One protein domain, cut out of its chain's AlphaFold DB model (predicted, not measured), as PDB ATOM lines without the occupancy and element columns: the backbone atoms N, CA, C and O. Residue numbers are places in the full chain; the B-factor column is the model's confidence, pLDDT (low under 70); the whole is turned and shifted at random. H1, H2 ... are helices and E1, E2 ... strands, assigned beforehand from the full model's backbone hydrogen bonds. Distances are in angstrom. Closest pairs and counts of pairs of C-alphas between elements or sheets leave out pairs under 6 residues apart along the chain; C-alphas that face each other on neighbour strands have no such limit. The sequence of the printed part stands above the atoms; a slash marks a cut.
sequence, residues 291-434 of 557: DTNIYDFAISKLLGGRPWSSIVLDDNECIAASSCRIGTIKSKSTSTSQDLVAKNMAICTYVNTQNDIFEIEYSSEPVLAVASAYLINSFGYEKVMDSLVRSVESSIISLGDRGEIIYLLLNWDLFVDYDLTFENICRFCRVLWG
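What this domain is: This is residues 291 to 434 of the 557 residues of the protein "Hypothetical protein" of Brachionus calyciflorus (UniProt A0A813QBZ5). A short helix, H2, sits in the middle, with H4, H5 and H3 packed round it in different directions and H1 crossing H4 at one end. The two-stranded hairpin E1-E2 lies beyond H2 together with H3, which packs on it; on another side H5 and H7 run side by side, and H6 folds back into H7 as a loose helical hairpin, the two running opposite ways. The printed part has 144 residues with seven named helices and two named strands, in the order H1 H2 H3 E1 E2 H4 H5 H6 H7; the sheet, E1 - E2, is antiparallel and the class is mostly helix. The whole is compact, with a radius of gyration of the C-alphas of 14.8 A and spans of 45 by 43 by 26 A.

Where its parts are: Find C-alpha 291 at (173.812, 155.221, 251.065); from there H1 runs 16.7 A to residue 302. Read on to H2, residues 315 to 323, and H3, residues 334 to 343. E1, residues 347 to 352, measures 15.1 A, and E2, residues 357 to 361, is its antiparallel neighbour and measures 13.6 A. H4, residues 366 to 379, begins with C-alpha 366 at (161.348, 159.786, 252.388) and is 20.0 A long. H5, residues 381 to 393, spans 18.3 A, and H6, residues 402 to 415, 20.3 A. H7, residues 422 to 432, ends with C-alpha 432 at (146.728, 181.681, 239.626).

How they stand to each other: Begin at the hub, H2, which touches four helices. It touches H5, where the C-alphas of Cys 318 and Val 384 come closest at 5.2 A, only just about perpendicular at 72 degrees. It touches H4 at a steep tilt of 52 degrees, opposite ways, with C-alphas 321 and 372 closest at 4.8 A. It touches H3 about perpendicular at 75 degrees, with C-alphas 316 and 340 closest at 6.6 A. H1 only just touches H2, with residue 302 alone and 3 pairs of C-alphas within 8 A, the closest being 302 and 317 at 6.5 A. H1 also touches H4, about perpendicular at 74 degrees, with C-alphas 299 and 371 closest at 5.1 A. Look next at the hairpin of E1 and E2, where N 349 and O 359 are within hydrogen-bond range at 3.0 A and N 361 and O 347 at 2.8 A. The closest C-alphas of H3 and E2, Thr 334 and Phe 358, are 5.5 A apart. H5 touches H7 at a shallow tilt of 16 degrees, the same way, with C-alphas 389 and 428 closest at 5.8 A. H6 and H7, a helical hairpin, only just touch, with 3 pairs of C-alphas within 8 A, the closest being 402 and 432 at 7.6 A. H5 and H6 are apart. Every O i to N i+4 pair is within hydrogen-bond range in H1, H2, H3, H4, H5 and H7; in H6 it is 8 of 10.

The domain as a whole: Gln 354 and Asp 417 have the two C-alphas farthest apart, 46.6 A. The printed part has no cut, and its one long link is H1 to H2, with 12 residues. The mean pLDDT of the printed part is 72.4; look for values under 70 in residues 309 to 311, 327, 364 and 392 to 434.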
ATOM      1  N   ASP A 291     174.841 154.189 250.871       83.31
ATOM      2  CA  ASP A 291     173.812 155.221 251.065       83.31
ATOM      3  C   ASP A 291     173.806 156.205 249.896       83.31
ATOM      4  O   ASP A 291     172.759 156.509 249.328       83.31
ATOM      5  N   THR A 292     175.003 156.609 249.463       83.00
ATOM      6  CA  THR A 292     175.217 157.445 248.280       83.00
ATOM      7  C   THR A 292     174.640 156.797 247.027       83.00
ATOM      8  O   THR A 292     173.881 157.438 246.314       83.00
ATOM      9  N   ASN A 293     174.893 155.504 246.795       84.88
ATOM     10  CA  ASN A 293     174.387 154.823 245.602       84.88
ATOM     11  C   ASN A 293     172.852 154.735 245.583       84.88
ATOM     12  O   ASN A 293     172.257 154.766 244.507       84.88
ATOM     13  N   ILE A 294     172.205 154.601 246.747       87.06
ATOM     14  CA  ILE A 294     170.738 154.594 246.848       87.06
ATOM     15  C   ILE A 294     170.178 155.982 246.524       87.06
ATOM     16  O   ILE A 294     169.233 156.077 245.741       87.06
ATOM     17  N   TYR A 295     170.768 157.051 247.066       86.81
ATOM     18  CA  TYR A 295     170.337 158.415 246.754       86.81
ATOM     19  C   TYR A 295     170.609 158.806 245.303       86.81
ATOM     20  O   TYR A 295     169.708 159.323 244.650       86.81
ATOM     21  N   ASP A 296     171.789 158.497 244.762       87.12
ATOM     22  CA  ASP A 296     172.121 158.731 243.352       87.12
ATOM     23  C   ASP A 296     171.142 157.998 242.432       87.12
ATOM     24  O   ASP A 296     170.713 158.519 241.398       87.12
ATOM     25  N   PHE A 297     170.730 156.792 242.828       87.81
ATOM     26  CA  PHE A 297     169.716 156.053 242.098       87.81
ATOM     27  C   PHE A 297     168.331 156.688 242.204       87.81
ATOM     28  O   PHE A 297     167.637 156.778 241.194       87.81
ATOM     29  N   ALA A 298     167.928 157.152 243.387       89.88
ATOM     30  CA  ALA A 298     166.674 157.875 243.585       89.88
ATOM     31  C   ALA A 298     166.630 159.175 242.767       89.88
ATOM     32  O   ALA A 298     165.642 159.429 242.080       89.88
ATOM     33  N   ILE A 299     167.728 159.937 242.755       90.00
ATOM     34  CA  ILE A 299     167.926 161.124 241.913       90.00
ATOM     35  C   ILE A 299     167.761 160.754 240.440       90.00
ATOM     36  O   ILE A 299     166.920 161.326 239.752       90.00
ATOM     37  N   SER A 300     168.504 159.755 239.961       89.12
ATOM     38  CA  SER A 300     168.413 159.320 238.566       89.12
ATOM     39  C   SER A 300     166.994 158.882 238.198       89.12
ATOM     40  O   SER A 300     166.514 159.192 237.110       89.12
ATOM     41  N   LYS A 301     166.282 158.213 239.112       89.56
ATOM     42  CA  LYS A 301     164.891 157.794 238.916       89.56
ATOM     43  C   LYS A 301     163.902 158.956 238.882       89.56
ATOM     44  O   LYS A 301     162.976 158.896 238.086       89.56
ATOM     45  N   LEU A 302     164.095 160.012 239.667       90.38
ATOM     46  CA  LEU A 302     163.299 161.237 239.529       90.38
ATOM     47  C   LEU A 302     163.580 161.973 238.211       90.38
ATOM     48  O   LEU A 302     162.709 162.691 237.735       90.38
ATOM     49  N   LEU A 303     164.747 161.751 237.599       89.50
ATOM     50  CA  LEU A 303     165.166 162.314 236.306       89.50
ATOM     51  C   LEU A 303     164.911 161.378 235.110       89.50
ATOM     52  O   LEU A 303     165.661 161.376 234.129       89.50
ATOM     53  N   GLY A 304     163.925 160.480 235.197       85.31
ATOM     54  CA  GLY A 304     163.596 159.594 234.074       85.31
ATOM     55  C   GLY A 304     164.651 158.527 233.758       85.31
ATOM     56  O   GLY A 304     164.672 157.987 232.654       85.31
ATOM     57  N   GLY A 305     165.553 158.228 234.694       81.31
ATOM     58  CA  GLY A 305     166.679 157.308 234.509       81.31
ATOM     59  C   GLY A 305     167.929 157.955 233.908       81.31
ATOM     60  O   GLY A 305     168.858 157.240 233.528       81.31
ATOM     61  N   ARG A 306     167.974 159.289 233.806       79.75
ATOM     62  CA  ARG A 306     169.133 160.022 233.284       79.75
ATOM     63  C   ARG A 306     170.190 160.245 234.375       79.75
ATOM     64  O   ARG A 306     169.853 160.286 235.563       79.75
ATOM     65  N   PRO A 307     171.480 160.352 234.008       73.00
ATOM     66  CA  PRO A 307     172.520 160.726 234.953       73.00
ATOM     67  C   PRO A 307     172.402 162.209 235.320       73.00
ATOM     68  O   PRO A 307     172.128 163.060 234.479       73.00
ATOM     69  N   TRP A 308     172.684 162.515 236.583       72.75
ATOM     70  CA  TRP A 308     172.653 163.864 237.152       72.75
ATOM     71  C   TRP A 308     173.596 164.876 236.465       72.75
ATOM     72  O   TRP A 308     173.335 166.075 236.468       72.75
ATOM     73  N   SER A 309     174.696 164.407 235.866       63.78
ATOM     74  CA  SER A 309     175.845 165.227 235.445       63.78
ATOM     75  C   SER A 309     175.592 166.182 234.270       63.78
ATOM     76  O   SER A 309     176.493 166.929 233.899       63.78
ATOM     77  N   SER A 310     174.419 166.153 233.640       57.12
ATOM     78  CA  SER A 310     174.187 166.927 232.417       57.12
ATOM     79  C   SER A 310     172.711 167.138 232.126       57.12
ATOM     80  O   SER A 310     172.204 166.415 231.283       57.12
ATOM     81  N   ILE A 311     172.013 168.087 232.761       63.56
ATOM     82  CA  ILE A 311     170.601 168.350 232.421       63.56
ATOM     83  C   ILE A 311     170.107 169.724 232.888       63.56
ATOM     84  O   ILE A 311     170.356 170.157 234.005       63.56
ATOM     85  N   VAL A 312     169.366 170.395 232.007       75.44
ATOM     86  CA  VAL A 312     168.332 171.362 232.390       75.44
ATOM     87  C   VAL A 312     167.088 170.536 232.681       75.44
ATOM     88  O   VAL A 312     166.670 169.799 231.788       75.44
ATOM     89  N   LEU A 313     166.545 170.627 233.901       79.75
ATOM     90  CA  LEU A 313     165.335 169.890 234.274       79.75
ATOM     91  C   LEU A 313     164.214 170.193 233.280       79.75
ATOM     92  O   LEU A 313     163.957 171.363 232.978       79.75
ATOM     93  N   ASP A 314     163.566 169.148 232.773       85.44
ATOM     94  CA  ASP A 314     162.343 169.321 231.995       85.44
ATOM     95  C   ASP A 314     161.129 169.555 232.910       85.44
ATOM     96  O   ASP A 314     161.224 169.509 234.142       85.44
ATOM     97  N   ASP A 315     159.976 169.855 232.310       84.31
ATOM     98  CA  ASP A 315     158.782 170.195 233.082       84.31
ATOM     99  C   ASP A 315     158.243 168.997 233.893       84.31
ATOM    100  O   ASP A 315     157.806 169.180 235.029       84.31
ATOM    101  N   ASN A 316     158.344 167.763 233.383       88.06
ATOM    102  CA  ASN A 316     157.913 166.569 234.121       88.06
ATOM    103  C   ASN A 316     158.837 166.293 235.314       88.06
ATOM    104  O   ASN A 316     158.366 165.941 236.394       88.06
ATOM    105  N   GLU A 317     160.143 166.486 235.151       89.81
ATOM    106  CA  GLU A 317     161.123 166.356 236.230       89.81
ATOM    107  C   GLU A 317     160.930 167.427 237.306       89.81
ATOM    108  O   GLU A 317     161.009 167.119 238.497       89.81
ATOM    109  N   CYS A 318     160.612 168.665 236.912       87.38
ATOM    110  CA  CYS A 318     160.266 169.731 237.853       87.38
ATOM    111  C   CYS A 318     158.985 169.399 238.629       87.38
ATOM    112  O   CYS A 318     158.955 169.550 239.853       87.38
ATOM    113  N   ILE A 319     157.947 168.901 237.945       86.62
ATOM    114  CA  ILE A 319     156.699 168.449 238.575       86.62
ATOM    115  C   ILE A 319     156.974 167.296 239.544       86.62
ATOM    116  O   ILE A 319     156.488 167.329 240.674       86.62
ATOM    117  N   ALA A 320     157.766 166.301 239.143       89.88
ATOM    118  CA  ALA A 320     158.098 165.143 239.966       89.88
ATOM    119  C   ALA A 320     158.880 165.527 241.228       89.88
ATOM    120  O   ALA A 320     158.500 165.146 242.337       89.88
ATOM    121  N   ALA A 321     159.942 166.325 241.068       87.81
ATOM    122  CA  ALA A 321     160.737 166.820 242.185       87.81
ATOM    123  C   ALA A 321     159.855 167.618 243.156       87.81
ATOM    124  O   ALA A 321     159.819 167.312 244.349       87.81
ATOM    125  N   SER A 322     159.071 168.568 242.647       82.69
ATOM    126  CA  SER A 322     158.153 169.364 243.470       82.69
ATOM    127  C   SER A 322     157.138 168.484 244.195       82.69
ATOM    128  O   SER A 322     156.948 168.627 245.401       82.69
ATOM    129  N   SER A 323     156.553 167.512 243.495       85.38
ATOM    130  CA  SER A 323     155.500 166.657 244.049       85.38
ATOM    131  C   SER A 323     155.965 165.809 245.236       85.38
ATOM    132  O   SER A 323     155.182 165.522 246.134       85.38
ATOM    133  N   CYS A 324     157.255 165.465 245.299       83.62
ATOM    134  CA  CYS A 324     157.843 164.759 246.443       83.62
ATOM    135  C   CYS A 324     158.001 165.637 247.703       83.62
ATOM    136  O   CYS A 324     158.376 165.126 248.759       83.62
ATOM    137  N   ARG A 325     157.798 166.958 247.598       75.19
ATOM    138  CA  ARG A 325     158.062 167.946 248.662       75.19
ATOM    139  C   ARG A 325     156.819 168.717 249.084       75.19
ATOM    140  O   ARG A 325     156.613 168.904 250.278       75.19
ATOM    141  N   ILE A 326     156.010 169.148 248.119       70.50
ATOM    142  CA  ILE A 326     154.806 169.965 248.338       70.50
ATOM    143  C   ILE A 326     153.516 169.202 248.048       70.50
ATOM    144  O   ILE A 326     152.504 169.811 247.725       70.50
ATOM    145  N   GLY A 327     153.553 167.875 248.141       69.69
ATOM    146  CA  GLY A 327     152.410 167.032 247.812       69.69
ATOM    147  C   GLY A 327     152.177 166.906 246.308       69.69
ATOM    148  O   GLY A 327     152.740 167.633 245.489       69.69
ATOM    149  N   THR A 328     151.359 165.927 245.933       74.38
ATOM    150  CA  THR A 328     151.156 165.558 244.533       74.38
ATOM    151  C   THR A 328     150.546 166.695 243.723       74.38
ATOM    152  O   THR A 328     149.392 167.073 243.918       74.38
ATOM    153  N   ILE A 329     151.275 167.142 242.706       74.88
ATOM    154  CA  ILE A 329     150.748 168.057 241.703       74.88
ATOM    155  C   ILE A 329     149.986 167.243 240.655       74.88
ATOM    156  O   ILE A 329     150.576 166.556 239.820       74.88
ATOM    157  N   LYS A 330     148.653 167.312 240.694       76.06
ATOM    158  CA  LYS A 330     147.798 166.549 239.777       76.06
ATOM    159  C   LYS A 330     147.818 167.150 238.376       76.06
ATOM    160  O   LYS A 330     147.407 168.299 238.178       76.06
ATOM    161  N   SER A 331     148.240 166.363 237.391       78.00
ATOM    162  CA  SER A 331     148.096 166.747 235.990       78.00
ATOM    163  C   SER A 331     146.655 166.551 235.513       78.00
ATOM    164  O   SER A 331     145.992 165.590 235.893       78.00
ATOM    165  N   LYS A 332     146.171 167.453 234.654       75.69
ATOM    166  CA  LYS A 332     144.941 167.253 233.871       75.69
ATOM    167  C   LYS A 332     145.170 166.370 232.648       75.69
ATOM    168  O   LYS A 332     144.207 165.893 232.058       75.69
ATOM    169  N   SER A 333     146.425 166.224 232.224       81.44
ATOM    170  CA  SER A 333     146.784 165.458 231.042       81.44
ATOM    171  C   SER A 333     147.114 164.025 231.427       81.44
ATOM    172  O   SER A 333     148.091 163.765 232.133       81.44
ATOM    173  N   THR A 334     146.342 163.084 230.894       83.44
ATOM    174  CA  THR A 334     146.580 161.652 231.084       83.44
ATOM    175  C   THR A 334     147.966 161.231 230.599       83.44
ATOM    176  O   THR A 334     148.628 160.446 231.274       83.44
ATOM    177  N   SER A 335     148.471 161.810 229.503       83.69
ATOM    178  CA  SER A 335     149.821 161.509 229.006       83.69
ATOM    179  C   SER A 335     150.923 161.974 229.962       83.69
ATOM    180  O   SER A 335     151.891 161.251 230.182       83.69
ATOM    181  N   THR A 336     150.763 163.143 230.587       86.00
ATOM    182  CA  THR A 336     151.715 163.649 231.584       86.00
ATOM    183  C   THR A 336     151.725 162.752 232.816       86.00
ATOM    184  O   THR A 336     152.794 162.362 233.280       86.00
ATOM    185  N   SER A 337     150.554 162.359 233.321       88.50
ATOM    186  CA  SER A 337     150.470 161.441 234.460       88.50
ATOM    187  C   SER A 337     151.090 160.070 234.154       88.50
ATOM    188  O   SER A 337     151.806 159.511 234.985       88.50
ATOM    189  N   GLN A 338     150.875 159.545 232.946       87.62
ATOM    190  CA  GLN A 338     151.490 158.298 232.475       87.62
ATOM    191  C   GLN A 338     153.015 158.388 232.416       87.62
ATOM    192  O   GLN A 338     153.707 157.486 232.899       87.62
ATOM    193  N   ASP A 339     153.537 159.494 231.883       87.69
ATOM    194  CA  ASP A 339     154.971 159.769 231.838       87.69
ATOM    195  C   ASP A 339     155.572 159.844 233.243       87.69
ATOM    196  O   ASP A 339     156.590 159.200 233.505       87.69
ATOM    197  N   LEU A 340     154.919 160.546 234.172       90.25
ATOM    198  CA  LEU A 340     155.378 160.666 235.557       90.25
ATOM    199  C   LEU A 340     155.440 159.302 236.266       90.25
ATOM    200  O   LEU A 340     156.393 159.040 237.002       90.25
ATOM    201  N   VAL A 341     154.482 158.400 236.018       89.75
ATOM    202  CA  VAL A 341     154.510 157.030 236.574       89.75
ATOM    203  C   VAL A 341     155.633 156.198 235.969       89.75
ATOM    204  O   VAL A 341     156.318 155.446 236.671       89.75
ATOM    205  N   ALA A 342     155.818 156.304 234.656       86.38
ATOM    206  CA  ALA A 342     156.767 155.473 233.937       86.38
ATOM    207  C   ALA A 342     158.220 155.901 234.149       86.38
ATOM    208  O   ALA A 342     159.098 155.051 234.325       86.38
ATOM    209  N   LYS A 343     158.468 157.209 234.130       87.19
ATOM    210  CA  LYS A 343     159.809 157.796 234.117       87.19
ATOM    211  C   LYS A 343     160.202 158.322 235.489       87.19
ATOM    212  O   LYS A 343     161.325 158.071 235.903       87.19
ATOM    213  N   ASN A 344     159.290 158.982 236.206       91.19
ATOM    214  CA  ASN A 344     159.623 159.799 237.379       91.19
ATOM    215  C   ASN A 344     159.102 159.242 238.712       91.19
ATOM    216  O   ASN A 344     159.059 159.960 239.702       91.19
ATOM    217  N   MET A 345     158.758 157.951 238.769       89.62
ATOM    218  CA  MET A 345     158.377 157.240 239.997       89.62
ATOM    219  C   MET A 345     157.032 157.649 240.622       89.62
ATOM    220  O   MET A 345     156.747 157.173 241.720       89.62
ATOM    221  N   ALA A 346     156.173 158.426 239.956       90.88
ATOM    222  CA  ALA A 346     154.815 158.656 240.466       90.88
ATOM    223  C   ALA A 346     154.069 157.326 240.642       90.88
ATOM    224  O   ALA A 346     154.266 156.397 239.864       90.88
ATOM    225  N   ILE A 347     153.205 157.215 241.641       89.38
ATOM    226  CA  ILE A 347     152.358 156.044 241.859       89.38
ATOM    227  C   ILE A 347     151.044 156.240 241.132       89.38
ATOM    228  O   ILE A 347     150.440 157.296 241.243       89.38
ATOM    229  N   CYS A 348     150.581 155.217 240.420       89.44
ATOM    230  CA  CYS A 348     149.232 155.216 239.871       89.44
ATOM    231  C   CYS A 348     148.233 154.789 240.952       89.44
ATOM    232  O   CYS A 348     148.356 153.684 241.495       89.44
ATOM    233  N   THR A 349     147.264 155.649 241.258       89.06
ATOM    234  CA  THR A 349     146.249 155.412 242.298       89.06
ATOM    235  C   THR A 349     144.881 155.092 241.720       89.06
ATOM    236  O   THR A 349     144.118 154.362 242.350       89.06
ATOM    237  N   TYR A 350     144.585 155.563 240.508       88.44
ATOM    238  CA  TYR A 350     143.326 155.278 239.835       88.44
ATOM    239  C   TYR A 350     143.465 155.326 238.313       88.44
ATOM    240  O   TYR A 350     144.133 156.203 237.762       88.44
ATOM    241  N   VAL A 351     142.797 154.394 237.630       86.44
ATOM    242  CA  VAL A 351     142.672 154.377 236.169       86.44
ATOM    243  C   VAL A 351     141.230 154.093 235.786       86.44
ATOM    244  O   VAL A 351     140.634 153.125 236.257       86.44
ATOM    245  N   ASN A 352     140.703 154.902 234.870       84.06
ATOM    246  CA  ASN A 352     139.468 154.631 234.152       84.06
ATOM    247  C   ASN A 352     139.727 154.777 232.651       84.06
ATOM    248  O   ASN A 352     139.821 155.888 232.126       84.06
ATOM    249  N   THR A 353     139.829 153.642 231.962       76.31
ATOM    250  CA  THR A 353     140.145 153.595 230.529       76.31
ATOM    251  C   THR A 353     139.029 154.173 229.649       76.31
ATOM    252  O   THR A 353     139.305 154.697 228.573       76.31
ATOM    253  N   GLN A 354     137.775 154.142 230.109       74.88
ATOM    254  CA  GLN A 354     136.620 154.636 229.351       74.88
ATOM    255  C   GLN A 354     136.532 156.163 229.376       74.88
ATOM    256  O   GLN A 354     136.268 156.796 228.352       74.88
ATOM    257  N   ASN A 355     136.794 156.750 230.545       73.44
ATOM    258  CA  ASN A 355     136.721 158.194 230.767       73.44
ATOM    259  C   ASN A 355     138.074 158.902 230.608       73.44
ATOM    260  O   ASN A 355     138.148 160.105 230.836       73.44
ATOM    261  N   ASP A 356     139.122 158.167 230.221       76.69
ATOM    262  CA  ASP A 356     140.493 158.674 230.086       76.69
ATOM    263  C   ASP A 356     140.998 159.351 231.374       76.69
ATOM    264  O   ASP A 356     141.686 160.367 231.333       76.69
ATOM    265  N   ILE A 357     140.615 158.799 232.533       81.81
ATOM    266  CA  ILE A 357     141.034 159.301 233.847       81.81
ATOM    267  C   ILE A 357     142.248 158.504 234.296       81.81
ATOM    268  O   ILE A 357     142.224 157.270 234.322       81.81
ATOM    269  N   PHE A 358     143.295 159.222 234.685       86.44
ATOM    270  CA  PHE A 358     144.517 158.637 235.202       86.44
ATOM    271  C   PHE A 358     145.046 159.487 236.354       86.44
ATOM    272  O   PHE A 358     145.581 160.581 236.148       86.44
ATOM    273  N   GLU A 359     144.889 158.975 237.569       87.50
ATOM    274  CA  GLU A 359     145.308 159.665 238.783       87.50
ATOM    275  C   GLU A 359     146.623 159.100 239.295       87.50
ATOM    276  O   GLU A 359     146.901 157.894 239.232       87.50
ATOM    277  N   ILE A 360     147.444 160.020 239.789       88.88
ATOM    278  CA  ILE A 360     148.762 159.725 240.321       88.88
ATOM    279  C   ILE A 360     148.931 160.342 241.691       88.88
ATOM    280  O   ILE A 360     148.276 161.334 242.003       88.88
ATOM    281  N   GLU A 361     149.871 159.797 242.452       87.50
ATOM    282  CA  GLU A 361     150.354 160.367 243.699       87.50
ATOM    283  C   GLU A 361     151.866 160.206 243.858       87.50
ATOM    284  O   GLU A 361     152.467 159.238 243.397       87.50
ATOM    285  N   TYR A 362     152.479 161.145 244.568       83.81
ATOM    286  CA  TYR A 362     153.779 160.992 245.206       83.81
ATOM    287  C   TYR A 362     153.536 160.878 246.711       83.81
ATOM    288  O   TYR A 362     153.687 161.844 247.457       83.81
ATOM    289  N   SER A 363     153.071 159.705 247.149       72.00
ATOM    290  CA  SER A 363     152.827 159.424 248.568       72.00
ATOM    291  C   SER A 363     154.145 159.460 249.366       72.00
ATOM    292  O   SER A 363     155.225 159.599 248.790       72.00
ATOM    293  N   SER A 364     154.079 159.362 250.699       67.50
ATOM    294  CA  SER A 364     155.234 159.541 251.593       67.50
ATOM    295  C   SER A 364     156.395 158.579 251.297       67.50
ATOM    296  O   SER A 364     156.477 157.482 251.841       67.50
ATOM    297  N   GLU A 365     157.337 159.026 250.467       80.69
ATOM    298  CA  GLU A 365     158.579 158.324 250.158       80.69
ATOM    299  C   GLU A 365     159.780 159.165 250.594       80.69
ATOM    300  O   GLU A 365     160.297 159.969 249.811       80.69
ATOM    301  N   PRO A 366     160.259 158.985 251.836       84.06
ATOM    302  CA  PRO A 366     161.348 159.786 252.388       84.06
ATOM    303  C   PRO A 366     162.603 159.822 251.506       84.06
ATOM    304  O   PRO A 366     163.224 160.872 251.354       84.06
ATOM    305  N   VAL A 367     162.949 158.699 250.869       87.38
ATOM    306  CA  VAL A 367     164.109 158.606 249.966       87.38
ATOM    307  C   VAL A 367     163.944 159.519 248.745       87.38
ATOM    308  O   VAL A 367     164.882 160.234 248.390       87.38
ATOM    309  N   LEU A 368     162.755 159.552 248.130       89.62
ATOM    310  CA  LEU A 368     162.473 160.461 247.015       89.62
ATOM    311  C   LEU A 368     162.379 161.917 247.478       89.62
ATOM    312  O   LEU A 368     162.838 162.806 246.766       89.62
ATOM    313  N   ALA A 369     161.843 162.175 248.673       85.56
ATOM    314  CA  ALA A 369     161.777 163.520 249.237       85.56
ATOM    315  C   ALA A 369     163.176 164.118 249.476       85.56
ATOM    316  O   ALA A 369     163.398 165.297 249.191       85.56
ATOM    317  N   VAL A 370     164.134 163.316 249.954       82.12
ATOM    318  CA  VAL A 370     165.537 163.739 250.114       82.12
ATOM    319  C   VAL A 370     166.216 163.924 248.757       82.12
ATOM    320  O   VAL A 370     166.867 164.946 248.539       82.12
ATOM    321  N   ALA A 371     166.032 162.984 247.823       87.06
ATOM    322  CA  ALA A 371     166.559 163.107 246.463       87.06
ATOM    323  C   ALA A 371     166.049 164.385 245.782       87.06
ATOM    324  O   ALA A 371     166.835 165.154 245.237       87.06
ATOM    325  N   SER A 372     164.750 164.656 245.888       87.06
ATOM    326  CA  SER A 372     164.123 165.880 245.404       87.06
ATOM    327  C   SER A 372     164.746 167.136 246.023       87.06
ATOM    328  O   SER A 372     165.141 168.041 245.290       87.06
ATOM    329  N   ALA A 373     164.929 167.175 247.347       81.44
ATOM    330  CA  ALA A 373     165.573 168.312 248.006       81.44
ATOM    331  C   ALA A 373     166.975 168.587 247.431       81.44
ATOM    332  O   ALA A 373     167.323 169.738 247.169       81.44
ATOM    333  N   TYR A 374     167.751 167.535 247.156       82.69
ATOM    334  CA  TYR A 374     169.052 167.666 246.503       82.69
ATOM    335  C   TYR A 374     168.944 168.208 245.064       82.69
ATOM    336  O   TYR A 374     169.725 169.089 244.683       82.69
ATOM    337  N   LEU A 375     167.960 167.736 244.280       84.06
ATOM    338  CA  LEU A 375     167.697 168.242 242.926       84.06
ATOM    339  C   LEU A 375     167.424 169.753 242.946       84.06
ATOM    340  O   LEU A 375     168.098 170.515 242.253       84.06
ATOM    341  N   ILE A 376     166.464 170.187 243.766       80.31
ATOM    342  CA  ILE A 376     166.045 171.592 243.849       80.31
ATOM    343  C   ILE A 376     167.191 172.485 244.328       80.31
ATOM    344  O   ILE A 376     167.443 173.525 243.715       80.31
ATOM    345  N   ASN A 377     167.930 172.062 245.357       79.94
ATOM    346  CA  ASN A 377     169.049 172.841 245.891       79.94
ATOM    347  C   ASN A 377     170.159 173.052 244.859       79.94
ATOM    348  O   ASN A 377     170.773 174.115 244.832       79.94
ATOM    349  N   SER A 378     170.416 172.068 243.997       81.50
ATOM    350  CA  SER A 378     171.522 172.188 243.042       81.50
ATOM    351  C   SER A 378     171.126 172.867 241.732       81.50
ATOM    352  O   SER A 378     171.955 173.543 241.126       81.50
ATOM    353  N   PHE A 379     169.884 172.694 241.263       78.38
ATOM    354  CA  PHE A 379     169.419 173.311 240.012       78.38
ATOM    355  C   PHE A 379     168.867 174.727 240.188       78.38
ATOM    356  O   PHE A 379     168.796 175.475 239.205       78.38
ATOM    357  N   GLY A 380     168.528 175.093 241.423       74.50
ATOM    358  CA  GLY A 380     167.936 176.371 241.779       74.50
ATOM    359  C   GLY A 380     166.415 176.288 241.815       74.50
ATOM    360  O   GLY A 380     165.763 175.911 240.838       74.50
ATOM    361  N   TYR A 381     165.854 176.706 242.947       73.62
ATOM    362  CA  TYR A 381     164.415 176.771 243.189       73.62
ATOM    363  C   TYR A 381     163.657 177.576 242.120       73.62
ATOM    364  O   TYR A 381     162.575 177.172 241.698       73.62
ATOM    365  N   GLU A 382     164.247 178.667 241.619       71.75
ATOM    366  CA  GLU A 382     163.618 179.538 240.617       71.75
ATOM    367  C   GLU A 382     163.190 178.784 239.356       71.75
ATOM    368  O   GLU A 382     162.085 178.988 238.863       71.75
ATOM    369  N   LYS A 383     164.014 177.849 238.865       74.31
ATOM    370  CA  LYS A 383     163.697 177.072 237.656       74.31
ATOM    371  C   LYS A 383     162.528 176.125 237.866       74.31
ATOM    372  O   LYS A 383     161.681 175.979 236.984       74.31
ATOM    373  N   VAL A 384     162.502 175.478 239.028       76.88
ATOM    374  CA  VAL A 384     161.420 174.573 239.410       76.88
ATOM    375  C   VAL A 384     160.122 175.368 239.497       76.88
ATOM    376  O   VAL A 384     159.121 174.969 238.908       76.88
ATOM    377  N   MET A 385     160.163 176.551 240.109       73.38
ATOM    378  CA  MET A 385     159.013 177.446 240.162       73.38
ATOM    379  C   MET A 385     158.576 177.962 238.805       73.38
ATOM    380  O   MET A 385     157.388 177.909 238.512       73.38
ATOM    381  N   ASP A 386     159.493 178.418 237.956       76.44
ATOM    382  CA  ASP A 386     159.160 178.862 236.602       76.44
ATOM    383  C   ASP A 386     158.503 177.735 235.792       76.44
ATOM    384  O   ASP A 386     157.599 177.989 234.997       76.44
ATOM    385  N   SER A 387     158.926 176.483 235.985       79.06
ATOM    386  CA  SER A 387     158.256 175.326 235.389       79.06
ATOM    387  C   SER A 387     156.845 175.135 235.948       79.06
ATOM    388  O   SER A 387     155.898 175.072 235.168       79.06
ATOM    389  N   LEU A 388     156.664 175.165 237.273       74.06
ATOM    390  CA  LEU A 388     155.336 175.060 237.888       74.06
ATOM    391  C   LEU A 388     154.393 176.184 237.444       74.06
ATOM    392  O   LEU A 388     153.239 175.911 237.114       74.06
ATOM    393  N   VAL A 389     154.877 177.431 237.388       71.94
ATOM    394  CA  VAL A 389     154.137 178.582 236.846       71.94
ATOM    395  C   VAL A 389     153.667 178.261 235.429       71.94
ATOM    396  O   VAL A 389     152.469 178.311 235.157       71.94
ATOM    397  N   ARG A 390     154.591 177.872 234.541       74.25
ATOM    398  CA  ARG A 390     154.277 177.550 233.141       74.25
ATOM    399  C   ARG A 390     153.285 176.393 233.024       74.25
ATOM    400  O   ARG A 390     152.377 176.447 232.194       74.25
ATOM    401  N   SER A 391     153.410 175.354 233.846       73.00
ATOM    402  CA  SER A 391     152.490 174.209 233.863       73.00
ATOM    403  C   SER A 391     151.084 174.586 234.355       73.00
ATOM    404  O   SER A 391     150.091 174.024 233.889       73.00
ATOM    405  N   VAL A 392     150.973 175.568 235.253       68.31
ATOM    406  CA  VAL A 392     149.689 176.154 235.661       68.31
ATOM    407  C   VAL A 392     149.103 177.027 234.544       68.31
ATOM    408  O   VAL A 392     147.932 176.855 234.204       68.31
ATOM    409  N   GLU A 393     149.898 177.919 233.938       67.88
ATOM    410  CA  GLU A 393     149.473 178.802 232.830       67.88
ATOM    411  C   GLU A 393     148.963 178.008 231.626       67.88
ATOM    412  O   GLU A 393     147.930 178.330 231.041       67.88
ATOM    413  N   SER A 394     149.658 176.924 231.291       68.50
ATOM    414  CA  SER A 394     149.301 176.020 230.195       68.50
ATOM    415  C   SER A 394     148.148 175.066 230.527       68.50
ATOM    416  O   SER A 394     147.768 174.257 229.684       68.50
ATOM    417  N   SER A 395     147.559 175.151 231.728       65.19
ATOM    418  CA  SER A 395     146.495 174.253 232.202       65.19
ATOM    419  C   SER A 395     146.878 172.766 232.242       65.19
ATOM    420  O   SER A 395     145.990 171.913 232.283       65.19
ATOM    421  N   ILE A 396     148.176 172.445 232.286       66.81
ATOM    422  CA  ILE A 396     148.674 171.073 232.467       66.81
ATOM    423  C   ILE A 396     148.341 170.566 233.875       66.81
ATOM    424  O   ILE A 396     148.127 169.369 234.055       66.81
ATOM    425  N   ILE A 397     148.258 171.460 234.865       69.44
ATOM    426  CA  ILE A 397     147.973 171.138 236.271       69.44
ATOM    427  C   ILE A 397     146.518 171.480 236.631       69.44
ATOM    428  O   ILE A 397     145.945 172.469 236.156       69.44
ATOM    429  N   SER A 398     145.899 170.651 237.478       64.56
ATOM    430  CA  SER A 398     144.558 170.897 238.009       64.56
ATOM    431  C   SER A 398     144.505 172.174 238.851       64.56
ATOM    432  O   SER A 398     145.345 172.424 239.707       64.56
ATOM    433  N   LEU A 399     143.472 172.987 238.619       55.56
ATOM    434  CA  LEU A 399     143.252 174.251 239.326       55.56
ATOM    435  C   LEU A 399     142.478 174.067 240.647       55.56
ATOM    436  O   LEU A 399     142.231 175.057 241.328       55.56
ATOM    437  N   GLY A 400     142.058 172.843 240.983       52.28
ATOM    438  CA  GLY A 400     141.295 172.553 242.204       52.28
ATOM    439  C   GLY A 400     142.125 172.644 243.487       52.28
ATOM    440  O   GLY A 400     141.602 173.058 244.512       52.28
ATOM    441  N   ASP A 401     143.433 172.378 243.403       53.78
ATOM    442  CA  ASP A 401     144.299 172.201 244.582       53.78
ATOM    443  C   ASP A 401     145.207 173.433 244.832       53.78
ATOM    444  O   ASP A 401     146.237 173.367 245.499       53.78
ATOM    445  N   ARG A 402     144.843 174.606 244.286       55.62
ATOM    446  CA  ARG A 402     145.672 175.835 244.309       55.62
ATOM    447  C   ARG A 402     146.024 176.303 245.716       55.62
ATOM    448  O   ARG A 402     147.154 176.716 245.950       55.62
ATOM    449  N   GLY A 403     145.055 176.260 246.631       49.22
ATOM    450  CA  GLY A 403     145.257 176.675 248.020       49.22
ATOM    451  C   GLY A 403     146.257 175.810 248.751       49.22
ATOM    452  O   GLY A 403     147.102 176.337 249.464       49.22
ATOM    453  N   GLU A 404     146.186 174.503 248.525       54.66
ATOM    454  CA  GLU A 404     147.089 173.529 249.123       54.66
ATOM    455  C   GLU A 404     148.503 173.676 248.556       54.66
ATOM    456  O   GLU A 404     149.452 173.810 249.324       54.66
ATOM    457  N   ILE A 405     148.648 173.781 247.230       55.97
ATOM    458  CA  ILE A 405     149.951 173.998 246.581       55.97
ATOM    459  C   ILE A 405     150.592 175.305 247.070       55.97
ATOM    460  O   ILE A 405     151.763 175.313 247.443       55.97
ATOM    461  N   ILE A 406     149.834 176.407 247.122       54.53
ATOM    462  CA  ILE A 406     150.336 177.690 247.639       54.53
ATOM    463  C   ILE A 406     150.689 177.578 249.122       54.53
ATOM    464  O   ILE A 406     151.745 178.051 249.531       54.53
ATOM    465  N   TYR A 407     149.846 176.942 249.935       51.38
ATOM    466  CA  TYR A 407     150.121 176.722 251.352       51.38
ATOM    467  C   TYR A 407     151.411 175.918 251.563       51.38
ATOM    468  O   TYR A 407     152.214 176.265 252.430       51.38
ATOM    469  N   LEU A 408     151.637 174.869 250.775       55.75
ATOM    470  CA  LEU A 408     152.818 174.016 250.883       55.75
ATOM    471  C   LEU A 408     154.080 174.728 250.378       55.75
ATOM    472  O   LEU A 408     155.122 174.615 251.020       55.75
ATOM    473  N   LEU A 409     153.978 175.551 249.330       56.06
ATOM    474  CA  LEU A 409     155.057 176.448 248.892       56.06
ATOM    475  C   LEU A 409     155.407 177.499 249.957       56.06
ATOM    476  O   LEU A 409     156.578 177.715 250.244       56.06
ATOM    477  N   LEU A 410     154.402 178.104 250.602       51.12
ATOM    478  CA  LEU A 410     154.605 179.060 251.697       51.12
ATOM    479  C   LEU A 410     155.230 178.411 252.939       51.12
ATOM    480  O   LEU A 410     155.958 179.069 253.675       51.12
ATOM    481  N   ASN A 411     154.944 177.132 253.202       48.09
ATOM    482  CA  ASN A 411     155.616 176.394 254.272       48.09
ATOM    483  C   ASN A 411     157.018 175.928 253.880       48.09
ATOM    484  O   ASN A 411     157.857 175.784 254.761       48.09
ATOM    485  N   TRP A 412     157.302 175.711 252.596       53.66
ATOM    486  CA  TRP A 412     158.660 175.423 252.137       53.66
ATOM    487  C   TRP A 412     159.618 176.552 252.534       53.66
ATOM    488  O   TRP A 412     160.682 176.283 253.091       53.66
ATOM    489  N   ASP A 413     159.183 177.797 252.347       41.69
ATOM    490  CA  ASP A 413     159.903 179.021 252.718       41.69
ATOM    491  C   ASP A 413     160.208 179.117 254.231       41.69
ATOM    492  O   ASP A 413     161.201 179.692 254.654       41.69
ATOM    493  N   LEU A 414     159.389 178.481 255.080       37.72
ATOM    494  CA  LEU A 414     159.595 178.451 256.535       37.72
ATOM    495  C   LEU A 414     160.637 177.417 257.001       37.72
ATOM    496  O   LEU A 414     161.065 177.477 258.153       37.72
ATOM    497  N   PHE A 415     161.014 176.450 256.156       37.09
ATOM    498  CA  PHE A 415     161.861 175.306 256.542       37.09
ATOM    499  C   PHE A 415     163.200 175.224 255.805       37.09
ATOM    500  O   PHE A 415     164.031 174.378 256.144       37.09
ATOM    501  N   VAL A 416     163.421 176.063 254.798       40.12
ATOM    502  CA  VAL A 416     164.671 176.122 254.044       40.12
ATOM    503  C   VAL A 416     165.206 177.543 254.187       40.12
ATOM    504  O   VAL A 416     164.502 178.471 253.822       40.12
ATOM    505  N   ASP A 417     166.427 177.708 254.712       37.25
ATOM    506  CA  ASP A 417     167.176 178.982 254.824       37.25
ATOM    507  C   ASP A 417     167.544 179.562 253.435       37.25
ATOM    508  O   ASP A 417     168.695 179.883 253.138       37.25
ATOM    509  N   TYR A 418     166.580 179.639 252.527       42.12
ATOM    510  CA  TYR A 418     166.693 180.350 251.269       42.12
ATOM    511  C   TYR A 418     165.739 181.528 251.335       42.12
ATOM    512  O   TYR A 418     164.557 181.345 251.592       42.12
ATOM    513  N   ASP A 419     166.253 182.721 251.041       39.25
ATOM    514  CA  ASP A 419     165.431 183.851 250.634       39.25
ATOM    515  C   ASP A 419     164.668 183.439 249.359       39.25
ATOM    516  O   ASP A 419     165.118 183.723 248.241       39.25
ATOM    517  N   LEU A 420     163.510 182.768 249.463       44.19
ATOM    518  CA  LEU A 420     162.521 182.966 248.415       44.19
ATOM    519  C   LEU A 420     162.213 184.450 248.481       44.19
ATOM    520  O   LEU A 420     161.568 184.944 249.406       44.19
ATOM    521  N   THR A 421     162.682 185.196 247.491       44.22
ATOM    522  CA  THR A 421     162.225 186.564 247.357       44.22
ATOM    523  C   THR A 421     160.703 186.512 247.259       44.22
ATOM    524  O   THR A 421     160.127 185.825 246.412       44.22
ATOM    525  N   PHE A 422     160.046 187.225 248.170       42.53
ATOM    526  CA  PHE A 422     158.599 187.443 248.235       42.53
ATOM    527  C   PHE A 422     157.969 187.675 246.843       42.53
ATOM    528  O   PHE A 422     156.852 187.242 246.564       42.53
ATOM    529  N   GLU A 423     158.731 188.285 245.933       42.34
ATOM    530  CA  GLU A 423     158.419 188.510 244.522       42.34
ATOM    531  C   GLU A 423     158.126 187.229 243.709       42.34
ATOM    532  O   GLU A 423     157.194 187.222 242.903       42.34
ATOM    533  N   ASN A 424     158.832 186.119 243.948       43.88
ATOM    534  CA  ASN A 424     158.640 184.847 243.238       43.88
ATOM    535  C   ASN A 424     157.346 184.130 243.663       43.88
ATOM    536  O   ASN A 424     156.598 183.632 242.816       43.88
ATOM    537  N   ILE A 425     157.023 184.155 244.961       46.62
ATOM    538  CA  ILE A 425     155.722 183.699 245.483       46.62
ATOM    539  C   ILE A 425     154.601 184.580 244.917       46.62
ATOM    540  O   ILE A 425     153.572 184.069 244.464       46.62
ATOM    541  N   CYS A 426     154.812 185.900 244.874       44.78
ATOM    542  CA  CYS A 426     153.861 186.849 244.295       44.78
ATOM    543  C   CYS A 426     153.628 186.593 242.797       44.78
ATOM    544  O   CYS A 426     152.485 186.644 242.341       44.78
ATOM    545  N   ARG A 427     154.674 186.274 242.028       44.75
ATOM    546  CA  ARG A 427     154.576 185.933 240.600       44.75
ATOM    547  C   ARG A 427     153.756 184.656 240.377       44.75
ATOM    548  O   ARG A 427     152.875 184.658 239.520       44.75
ATOM    549  N   PHE A 428     153.956 183.622 241.199       46.41
ATOM    550  CA  PHE A 428     153.151 182.392 241.172       46.41
ATOM    551  C   PHE A 428     151.675 182.650 241.546       46.41
ATOM    552  O   PHE A 428     150.760 182.206 240.850       46.41
ATOM    553  N   CYS A 429     151.424 183.450 242.589       44.84
ATOM    554  CA  CYS A 429     150.069 183.820 243.015       44.84
ATOM    555  C   CYS A 429     149.325 184.671 241.967       44.84
ATOM    556  O   CYS A 429     148.127 184.477 241.764       44.84
ATOM    557  N   ARG A 430     150.022 185.574 241.258       45.62
ATOM    558  CA  ARG A 430     149.457 186.404 240.171       45.62
ATOM    559  C   ARG A 430     148.970 185.571 238.986       45.62
ATOM    560  O   ARG A 430     147.931 185.878 238.411       45.62
ATOM    561  N   VAL A 431     149.682 184.505 238.641       43.75
ATOM    562  CA  VAL A 431     149.313 183.596 237.545       43.75
ATOM    563  C   VAL A 431     148.057 182.788 237.876       43.75
ATOM    564  O   VAL A 431     147.168 182.617 237.042       43.75
ATOM    565  N   LEU A 432     147.923 182.365 239.132       41.88
ATOM    566  CA  LEU A 432     146.728 181.681 239.626       41.88
ATOM    567  C   LEU A 432     145.481 182.592 239.656       41.88
ATOM    568  O   LEU A 432     144.351 182.107 239.535       41.88
ATOM    569  N   TRP A 433     145.682 183.907 239.742       47.69
ATOM    570  CA  TRP A 433     144.657 184.945 239.905       47.69
ATOM    571  C   TRP A 433     143.809 185.251 238.660       47.69
ATOM    572  O   TRP A 433     142.706 185.783 238.792       47.69
ATOM    573  N   GLY A 434     144.284 184.937 237.449       38.12
ATOM    574  CA  GLY A 434     143.802 185.530 236.188       38.12
ATOM    575  C   GLY A 434     142.300 185.444 235.848       38.12
ATOM    576  O   GLY A 434     141.878 186.071 234.883       38.12
TER     577      GLY A 434